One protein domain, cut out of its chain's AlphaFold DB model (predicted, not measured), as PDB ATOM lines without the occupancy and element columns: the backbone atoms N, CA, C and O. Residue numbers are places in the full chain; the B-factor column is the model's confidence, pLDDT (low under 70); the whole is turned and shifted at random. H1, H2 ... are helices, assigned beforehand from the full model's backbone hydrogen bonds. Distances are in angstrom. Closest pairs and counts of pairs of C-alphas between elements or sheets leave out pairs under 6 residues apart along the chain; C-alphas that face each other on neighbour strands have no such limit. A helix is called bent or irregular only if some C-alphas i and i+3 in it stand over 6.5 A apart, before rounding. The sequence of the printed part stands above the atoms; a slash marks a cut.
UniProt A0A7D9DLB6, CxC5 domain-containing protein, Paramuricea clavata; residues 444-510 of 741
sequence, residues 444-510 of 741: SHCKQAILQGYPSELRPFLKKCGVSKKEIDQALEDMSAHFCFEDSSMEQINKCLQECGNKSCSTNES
ATOM      1  N   SER A 444     252.210 168.420 246.897       89.12
ATOM      2  CA  SER A 444     253.452 169.154 246.619       89.12
ATOM      3  C   SER A 444     253.176 170.584 246.144       89.12
ATOM      4  O   SER A 444     253.741 171.537 246.683       89.12
ATOM      5  N   HIS A 445     252.260 170.760 245.188       90.12
ATOM      6  CA  HIS A 445     251.913 172.074 244.639       90.12
ATOM      7  C   HIS A 445     251.130 172.953 245.619       90.12
ATOM      8  O   HIS A 445     251.224 174.172 245.534       90.12
ATOM      9  N   CYS A 446     250.442 172.385 246.615       91.31
ATOM     10  CA  CYS A 446     249.893 173.160 247.730       91.31
ATOM     11  C   CYS A 446     251.003 173.873 248.512       91.31
ATOM     12  O   CYS A 446     250.861 175.054 248.822       91.31
ATOM     13  N   LYS A 447     252.112 173.179 248.812       90.06
ATOM     14  CA  LYS A 447     253.259 173.767 249.527       90.06
ATOM     15  C   LYS A 447     253.891 174.890 248.700       90.06
ATOM     16  O   LYS A 447     254.166 175.960 249.234       90.06
ATOM     17  N   GLN A 448     254.047 174.676 247.392       87.75
ATOM     18  CA  GLN A 448     254.597 175.683 246.478       87.75
ATOM     19  C   GLN A 448     253.690 176.913 246.332       87.75
ATOM     20  O   GLN A 448     254.182 178.035 246.422       87.75
ATOM     21  N   ALA A 449     252.376 176.722 246.175       87.75
ATOM     22  CA  ALA A 449     251.414 177.820 246.088       87.75
ATOM     23  C   ALA A 449     251.493 178.735 247.321       87.75
ATOM     24  O   ALA A 449     251.615 179.952 247.181       87.75
ATOM     25  N   ILE A 450     251.517 178.140 248.520       89.31
ATOM     26  CA  ILE A 450     251.613 178.875 249.789       89.31
ATOM     27  C   ILE A 450     252.924 179.668 249.863       89.31
ATOM     28  O   ILE A 450     252.899 180.852 250.191       89.31
ATOM     29  N   LEU A 451     254.057 179.052 249.500       87.31
ATOM     30  CA  LEU A 451     255.365 179.725 249.466       87.31
ATOM     31  C   LEU A 451     255.389 180.930 248.515       87.31
ATOM     32  O   LEU A 451     256.110 181.895 248.752       87.31
ATOM     33  N   GLN A 452     254.592 180.891 247.449       86.88
ATOM     34  CA  GLN A 452     254.475 181.978 246.479       86.88
ATOM     35  C   GLN A 452     253.384 183.005 246.830       86.88
ATOM     36  O   GLN A 452     253.151 183.933 246.055       86.88
ATOM     37  N   GLY A 453     252.724 182.869 247.987       88.06
ATOM     38  CA  GLY A 453     251.673 183.783 248.443       88.06
ATOM     39  C   GLY A 453     250.302 183.551 247.796       88.06
ATOM     40  O   GLY A 453     249.443 184.436 247.852       88.06
ATOM     41  N   TYR A 454     250.081 182.385 247.184       89.88
ATOM     42  CA  TYR A 454     248.782 181.976 246.653       89.88
ATOM     43  C   TYR A 454     248.049 181.055 247.640       89.88
ATOM     44  O   TYR A 454     248.663 180.168 248.238       89.88
ATOM     45  N   PRO A 455     246.721 181.208 247.801       91.44
ATOM     46  CA  PRO A 455     245.931 180.244 248.551       91.44
ATOM     47  C   PRO A 455     245.967 178.869 247.876       91.44
ATOM     48  O   PRO A 455     245.886 178.772 246.653       91.44
ATOM     49  N   SER A 456     246.056 177.806 248.672       90.69
ATOM     50  CA  SER A 456     246.044 176.428 248.172       90.69
ATOM     51  C   SER A 456     244.634 175.822 248.123       90.69
ATOM     52  O   SER A 456     244.357 174.958 247.288       90.69
ATOM     53  N   GLU A 457     243.736 176.279 248.997       90.00
ATOM     54  CA  GLU A 457     242.321 175.910 249.009       90.00
ATOM     55  C   GLU A 457     241.598 176.413 247.753       90.00
ATOM     56  O   GLU A 457     241.832 177.531 247.288       90.00
ATOM     57  N   LEU A 458     240.669 175.608 247.226       86.69
ATOM     58  CA  LEU A 458     240.018 175.883 245.944       86.69
ATOM     59  C   LEU A 458     239.227 177.203 245.958       86.69
ATOM     60  O   LEU A 458     239.445 178.065 245.112       86.69
ATOM     61  N   ARG A 459     238.340 177.392 246.945       87.69
ATOM     62  CA  ARG A 459     237.496 178.599 247.069       87.69
ATOM     63  C   ARG A 459     238.341 179.889 247.169       87.69
ATOM     64  O   ARG A 459     238.139 180.788 246.350       87.69
ATOM     65  N   PRO A 460     239.298 180.010 248.114       90.62
ATOM     66  CA  PRO A 460     240.190 181.168 248.191       90.62
ATOM     67  C   PRO A 460     241.037 181.397 246.935       90.62
ATOM     68  O   PRO A 460     241.227 182.548 246.542       90.62
ATOM     69  N   PHE A 461     241.524 180.331 246.293       89.25
ATOM     70  CA  PHE A 461     242.323 180.442 245.073       89.25
ATOM     71  C   PHE A 461     241.518 181.053 243.919       89.25
ATOM     72  O   PHE A 461     241.973 182.003 243.284       89.25
ATOM     73  N   LEU A 462     240.292 180.581 243.686       87.25
ATOM     74  CA  LEU A 462     239.420 181.117 242.633       87.25
ATOM     75  C   LEU A 462     239.062 182.582 242.879       87.25
ATOM     76  O   LEU A 462     239.117 183.399 241.961       87.25
ATOM     77  N   LYS A 463     238.787 182.940 244.138       88.62
ATOM     78  CA  LYS A 463     238.562 184.335 244.531       88.62
ATOM     79  C   LYS A 463     239.795 185.201 244.253       88.62
ATOM     80  O   LYS A 463     239.658 186.324 243.781       88.62
ATOM     81  N   LYS A 464     241.001 184.681 244.515       88.00
ATOM     82  CA  LYS A 464     242.268 185.355 244.191       88.00
ATOM     83  C   LYS A 464     242.459 185.524 242.680       88.00
ATOM     84  O   LYS A 464     243.043 186.525 242.279       88.00
ATOM     85  N   CYS A 465     241.940 184.598 241.872       86.38
ATOM     86  CA  CYS A 465     241.950 184.700 240.412       86.38
ATOM     87  C   CYS A 465     240.984 185.758 239.859       86.38
ATOM     88  O   CYS A 465     241.124 186.134 238.705       86.38
ATOM     89  N   GLY A 466     240.041 186.264 240.660       86.50
ATOM     90  CA  GLY A 466     239.042 187.245 240.216       86.50
ATOM     91  C   GLY A 466     237.689 186.646 239.821       86.50
ATOM     92  O   GLY A 466     236.810 187.389 239.394       86.50
ATOM     93  N   VAL A 467     237.492 185.340 240.027       84.38
ATOM     94  CA  VAL A 467     236.224 184.650 239.751       84.38
ATOM     95  C   VAL A 467     235.141 185.128 240.725       84.38
ATOM     96  O   VAL A 467     235.390 185.257 241.932       84.38
ATOM     97  N   SER A 468     233.927 185.384 240.228       83.88
ATOM     98  CA  SER A 468     232.850 185.923 241.062       83.88
ATOM     99  C   SER A 468     232.361 184.907 242.102       83.88
ATOM    100  O   SER A 468     232.347 183.697 241.877       83.88
ATOM    101  N   LYS A 469     231.896 185.394 243.263       83.94
ATOM    102  CA  LYS A 469     231.352 184.522 244.322       83.94
ATOM    103  C   LYS A 469     230.190 183.655 243.814       83.94
ATOM    104  O   LYS A 469     230.123 182.485 244.163       83.94
ATOM    105  N   LYS A 470     229.322 184.217 242.964       81.94
ATOM    106  CA  LYS A 470     228.175 183.510 242.376       81.94
ATOM    107  C   LYS A 470     228.623 182.329 241.512       81.94
ATOM    108  O   LYS A 470     228.080 181.244 241.662       81.94
ATOM    109  N   GLU A 471     229.623 182.523 240.650       75.19
ATOM    110  CA  GLU A 471     230.170 181.432 239.834       75.19
ATOM    111  C   GLU A 471     230.879 180.378 240.691       75.19
ATOM    112  O   GLU A 471     230.751 179.191 240.418       75.19
ATOM    113  N   ILE A 472     231.598 180.787 241.743       77.00
ATOM    114  CA  ILE A 472     232.254 179.849 242.667       77.00
ATOM    115  C   ILE A 472     231.218 178.982 243.388       77.00
ATOM    116  O   ILE A 472     231.391 177.769 243.461       77.00
ATOM    117  N   ASP A 473     230.163 179.590 243.933       79.00
ATOM    118  CA  ASP A 473     229.128 178.867 244.672       79.00
ATOM    119  C   ASP A 473     228.359 177.913 243.740       79.00
ATOM    120  O   ASP A 473     228.259 176.726 244.051       79.00
ATOM    121  N   GLN A 474     227.968 178.374 242.543       73.12
ATOM    122  CA  GLN A 474     227.326 177.534 241.525       73.12
ATOM    123  C   GLN A 474     228.216 176.354 241.113       73.12
ATOM    124  O   GLN A 474     227.778 175.208 241.105       73.12
ATOM    125  N   ALA A 475     229.497 176.606 240.836       67.56
ATOM    126  CA  ALA A 475     230.433 175.572 240.417       67.56
ATOM    127  C   ALA A 475     230.706 174.511 241.495       67.56
ATOM    128  O   ALA A 475     231.102 173.390 241.171       67.56
ATOM    129  N   LEU A 476     230.535 174.863 242.772       69.50
ATOM    130  CA  LEU A 476     230.745 173.960 243.901       69.50
ATOM    131  C   LEU A 476     229.501 173.140 244.238       69.50
ATOM    132  O   LEU A 476     229.644 171.981 244.625       69.50
ATOM    133  N   GLU A 477     228.309 173.700 244.047       66.62
ATOM    134  CA  GLU A 477     227.041 172.961 244.104       66.62
ATOM    135  C   GLU A 477     226.938 171.963 242.934       66.62
ATOM    136  O   GLU A 477     226.613 170.786 243.119       66.62
ATOM    137  N   ASP A 478     227.373 172.389 241.748       58.69
ATOM    138  CA  ASP A 478     227.396 171.599 240.516       58.69
ATOM    139  C   ASP A 478     228.659 170.732 240.351       58.69
ATOM    140  O   ASP A 478     228.892 170.156 239.287       58.69
ATOM    141  N   MET A 479     229.477 170.523 241.393       52.81
ATOM    142  CA  MET A 479     230.563 169.521 241.333       52.81
ATOM    143  C   MET A 479     230.044 168.097 241.045       52.81
ATOM    144  O   MET A 479     230.816 167.217 240.662       52.81
ATOM    145  N   SER A 480     228.731 167.871 241.176       43.56
ATOM    146  CA  SER A 480     228.031 166.661 240.728       43.56
ATOM    147  C   SER A 480     227.604 166.687 239.241       43.56
ATOM    148  O   SER A 480     227.379 165.626 238.646       43.56
ATOM    149  N   ALA A 481     227.549 167.867 238.611       46.25
ATOM    150  CA  ALA A 481     227.030 168.131 237.271       46.25
ATOM    151  C   ALA A 481     227.838 169.215 236.516       46.25
ATOM    152  O   ALA A 481     227.513 170.383 236.574       46.25
ATOM    153  N   HIS A 482     228.863 168.815 235.748       53.50
ATOM    154  CA  HIS A 482     229.470 169.539 234.600       53.50
ATOM    155  C   HIS A 482     229.347 171.087 234.531       53.50
ATOM    156  O   HIS A 482     229.000 171.618 233.475       53.50
ATOM    157  N   PHE A 483     229.668 171.827 235.594       47.91
ATOM    158  CA  PHE A 483     229.665 173.290 235.519       47.91
ATOM    159  C   PHE A 483     230.839 173.801 234.680       47.91
ATOM    160  O   PHE A 483     231.992 173.404 234.897       47.91
ATOM    161  N   CYS A 484     230.537 174.682 233.726       58.97
ATOM    162  CA  CYS A 484     231.523 175.327 232.869       58.97
ATOM    163  C   CYS A 484     231.667 176.798 233.249       58.97
ATOM    164  O   CYS A 484     230.665 177.486 233.422       58.97
ATOM    165  N   PHE A 485     232.907 177.271 233.355       61.59
ATOM    166  CA  PHE A 485     233.171 178.698 233.537       61.59
ATOM    167  C   PHE A 485     233.001 179.446 232.225       61.59
ATOM    168  O   PHE A 485     233.283 178.902 231.156       61.59
ATOM    169  N   GLU A 486     232.607 180.713 232.328       65.38
ATOM    170  CA  GLU A 486     232.721 181.649 231.216       65.38
ATOM    171  C   GLU A 486     234.190 181.770 230.770       65.38
ATOM    172  O   GLU A 486     235.128 181.613 231.563       65.38
ATOM    173  N   ASP A 487     234.405 182.047 229.481       66.50
ATOM    174  CA  ASP A 487     235.747 182.120 228.893       66.50
ATOM    175  C   ASP A 487     236.635 183.169 229.580       66.50
ATOM    176  O   ASP A 487     237.816 182.912 229.826       66.50
ATOM    177  N   SER A 488     236.045 184.295 229.980       74.19
ATOM    178  CA  SER A 488     236.685 185.373 230.738       74.19
ATOM    179  C   SER A 488     237.232 184.896 232.093       74.19
ATOM    180  O   SER A 488     238.392 185.152 232.426       74.19
ATOM    181  N   SER A 489     236.441 184.140 232.858       74.69
ATOM    182  CA  SER A 489     236.836 183.552 234.146       74.69
ATOM    183  C   SER A 489     237.955 182.514 233.969       74.69
ATOM    184  O   SER A 489     238.897 182.447 234.763       74.69
ATOM    185  N   MET A 490     237.926 181.734 232.884       74.44
ATOM    186  CA  MET A 490     239.001 180.789 232.560       74.44
ATOM    187  C   MET A 490     240.305 181.478 232.160       74.44
ATOM    188  O   MET A 490     241.384 180.987 232.501       74.44
ATOM    189  N   GLU A 491     240.243 182.595 231.442       77.75
ATOM    190  CA  GLU A 491     241.419 183.410 231.129       77.75
ATOM    191  C   GLU A 491     242.058 183.979 232.399       77.75
ATOM    192  O   GLU A 491     243.274 183.876 232.574       77.75
ATOM    193  N   GLN A 492     241.241 184.482 233.326       82.50
ATOM    194  CA  GLN A 492     241.687 184.968 234.633       82.50
ATOM    195  C   GLN A 492     242.417 183.883 235.442       82.50
ATOM    196  O   GLN A 492     243.548 184.090 235.887       82.50
ATOM    197  N   ILE A 493     241.820 182.691 235.563       80.69
ATOM    198  CA  ILE A 493     242.454 181.539 236.226       80.69
ATOM    199  C   ILE A 493     243.772 181.183 235.526       80.69
ATOM    200  O   ILE A 493     244.802 180.984 236.172       80.69
ATOM    201  N   ASN A 494     243.770 181.120 234.192       78.62
ATOM    202  CA  ASN A 494     244.954 180.768 233.415       78.62
ATOM    203  C   ASN A 494     246.105 181.759 233.584       78.62
ATOM    204  O   ASN A 494     247.257 181.310 233.592       78.62
ATOM    205  N   LYS A 495     245.788 183.051 233.718       83.06
ATOM    206  CA  LYS A 495     246.738 184.126 233.995       83.06
ATOM    207  C   LYS A 495     247.346 183.970 235.387       83.06
ATOM    208  O   LYS A 495     248.566 183.905 235.505       83.06
ATOM    209  N   CYS A 496     246.527 183.783 236.424       83.25
ATOM    210  CA  CYS A 496     247.034 183.552 237.779       83.25
ATOM    211  C   CYS A 496     247.891 182.283 237.878       83.25
ATOM    212  O   CYS A 496     248.920 182.287 238.545       83.25
ATOM    213  N   LEU A 497     247.526 181.215 237.164       79.94
ATOM    214  CA  LEU A 497     248.337 179.997 237.092       79.94
ATOM    215  C   LEU A 497     249.683 180.211 236.387       79.94
ATOM    216  O   LEU A 497     250.655 179.558 236.750       79.94
ATOM    217  N   GLN A 498     249.760 181.087 235.382       77.94
ATOM    218  CA  GLN A 498     251.036 181.444 234.748       77.94
ATOM    219  C   GLN A 498     251.921 182.258 235.699       77.94
ATOM    220  O   GLN A 498     253.111 181.974 235.817       77.94
ATOM    221  N   GLU A 499     251.344 183.222 236.417       78.50
ATOM    222  CA  GLU A 499     252.057 184.020 237.424       78.50
ATOM    223  C   GLU A 499     252.593 183.147 238.574       78.50
ATOM    224  O   GLU A 499     253.733 183.326 239.006       78.50
ATOM    225  N   CYS A 500     251.805 182.158 239.004       73.94
ATOM    226  CA  CYS A 500     252.188 181.160 240.001       73.94
ATOM    227  C   CYS A 500     253.273 180.196 239.454       73.94
ATOM    228  O   CYS A 500     254.319 179.974 240.060       73.94
ATOM    229  N   GLY A 501     253.092 179.660 238.243       64.62
ATOM    230  CA  GLY A 501     253.988 178.649 237.663       64.62
ATOM    231  C   GLY A 501     255.377 179.149 237.234       64.62
ATOM    232  O   GLY A 501     256.304 178.347 237.121       64.62
ATOM    233  N   ASN A 502     255.557 180.456 237.008       58.25
ATOM    234  CA  ASN A 502     256.807 181.019 236.471       58.25
ATOM    235  C   ASN A 502     257.960 181.132 237.491       58.25
ATOM    236  O   ASN A 502     259.111 181.312 237.090       58.25
ATOM    237  N   LYS A 503     257.706 180.990 238.799       56.44
ATOM    238  CA  LYS A 503     258.759 180.993 239.834       56.44
ATOM    239  C   LYS A 503     259.259 179.565 240.094       56.44
ATOM    240  O   LYS A 503     258.813 178.902 241.022       56.44
ATOM    241  N   SER A 504     260.134 179.111 239.189       50.06
ATOM    242  CA  SER A 504     260.916 177.857 239.172       50.06
ATOM    243  C   SER A 504     260.291 176.638 239.871       50.06
ATOM    244  O   SER A 504     260.577 176.336 241.029       50.06
ATOM    245  N   CYS A 505     259.515 175.878 239.106       47.91
ATOM    246  CA  CYS A 505     259.218 174.474 239.374       47.91
ATOM    247  C   CYS A 505     260.463 173.617 239.037       47.91
ATOM    248  O   CYS A 505     261.100 173.824 237.998       47.91
ATOM    249  N   SER A 506     260.854 172.715 239.944       50.38
ATOM    250  CA  SER A 506     262.033 171.850 239.774       50.38
ATOM    251  C   SER A 506     261.807 170.799 238.676       50.38
ATOM    252  O   SER A 506     260.689 170.343 238.461       50.38
ATOM    253  N   THR A 507     262.866 170.397 237.969       46.97
ATOM    254  CA  THR A 507     262.819 169.543 236.763       46.97
ATOM    255  C   THR A 507     262.375 168.091 236.989       46.97
ATOM    256  O   THR A 507     262.201 167.372 236.012       46.97
ATOM    257  N   ASN A 508     262.160 167.658 238.235       49.78
ATOM    258  CA  ASN A 508     261.846 166.262 238.583       49.78
ATOM    259  C   ASN A 508     260.353 166.015 238.875       49.78
ATOM    260  O   ASN A 508     259.996 165.007 239.482       49.78
ATOM    261  N   GLU A 509     259.466 166.936 238.493       61.75
ATOM    262  CA  GLU A 509     258.038 166.812 238.784       61.75
ATOM    263  C   GLU A 509     257.269 165.992 237.737       61.75
ATOM    264  O   GLU A 509     257.437 166.139 236.525       61.75
ATOM    265  N   SER A 510     256.363 165.151 238.239       69.44
ATOM    266  CA  SER A 510     255.383 164.389 237.470       69.44
ATOM    267  C   SER A 510     254.595 165.266 236.491       69.44
ATOM    268  O   SER A 510     253.892 166.192 236.900       69.44
TER     269      SER A 510
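Overview. This is residues 444 to 510 of the 741 residues of the protein "CxC5 domain-containing protein" of Paramuricea clavata (UniProt A0A7D9DLB6). The longest helix, H4, runs along the length of an elongated, loosely joined set of helices; the short H2 stands about perpendicular to it and meets its residues 492 to 496, coming closest with its last residue, Cys 465, and H1 is near the last end of H4. H3 packs on H2 with residues 469 to 472, making a helical hairpin, while its last residues, 477 to 480, stick out together with residues 481 and 482. The printed part has 67 residues with four named helices, H1 to H4 in chain order, and no named strand; the class is all helix. It is only just loose, close to compact, with a radius of gyration of the C-alphas of 13.2 A and spans of 35 by 22 by 19 A.

Arrangement. H4, residues 487 to 501, touches H2, residues 458 to 465, with residues 492 to 496 alone; the closest C-alphas, those of Cys 465 and Ile 493, are 5.3 A apart. Their lines are about perpendicular, at 86 degrees. H1, residues 444 to 451, is close to H4 but not clearly touching: the closest C-alphas, those of Ala 449 and Cys 500, are 7.0 A apart. These lines are about perpendicular too, at 84 degrees. H3, residues 469 to 480, touches H2 with residues 469 to 472 alone, the closest C-alphas being those of Arg 459 and Ile 472, 7.0 A apart. The two form a hairpin, opposite ways at a steep tilt of 38 degrees, only just past shallow. H3 is apart from both H1 and H4, and H1 is apart from H2. In H1, H2 and H4 every O i to N i+4 pair is within hydrogen-bond range; in H3, 7 of 8 are.

Along the chain. H4 is 20.5 A long, from C-alpha 487 at (235.747, 182.120, 228.893) to C-alpha 501 at (253.988, 178.649, 237.663). H3 is 18.5 A long and irregular, with C-alphas 477 and 480 7.2 A apart. H2 measures 10.6 A and H1 11.1 A, the latter beginning at C-alpha 444, (253.452, 169.154, 246.619).

Size, cuts and confidence. The two C-alphas farthest apart, those of Lys 470 and Asn 508, are 38.0 A apart. The printed part has no cut; the link H2 to H3 is tight, and H1 to H2 and H3 to H4 are short. The model's pLDDT is under 70 in residues 475 to 487 and 501 to 510.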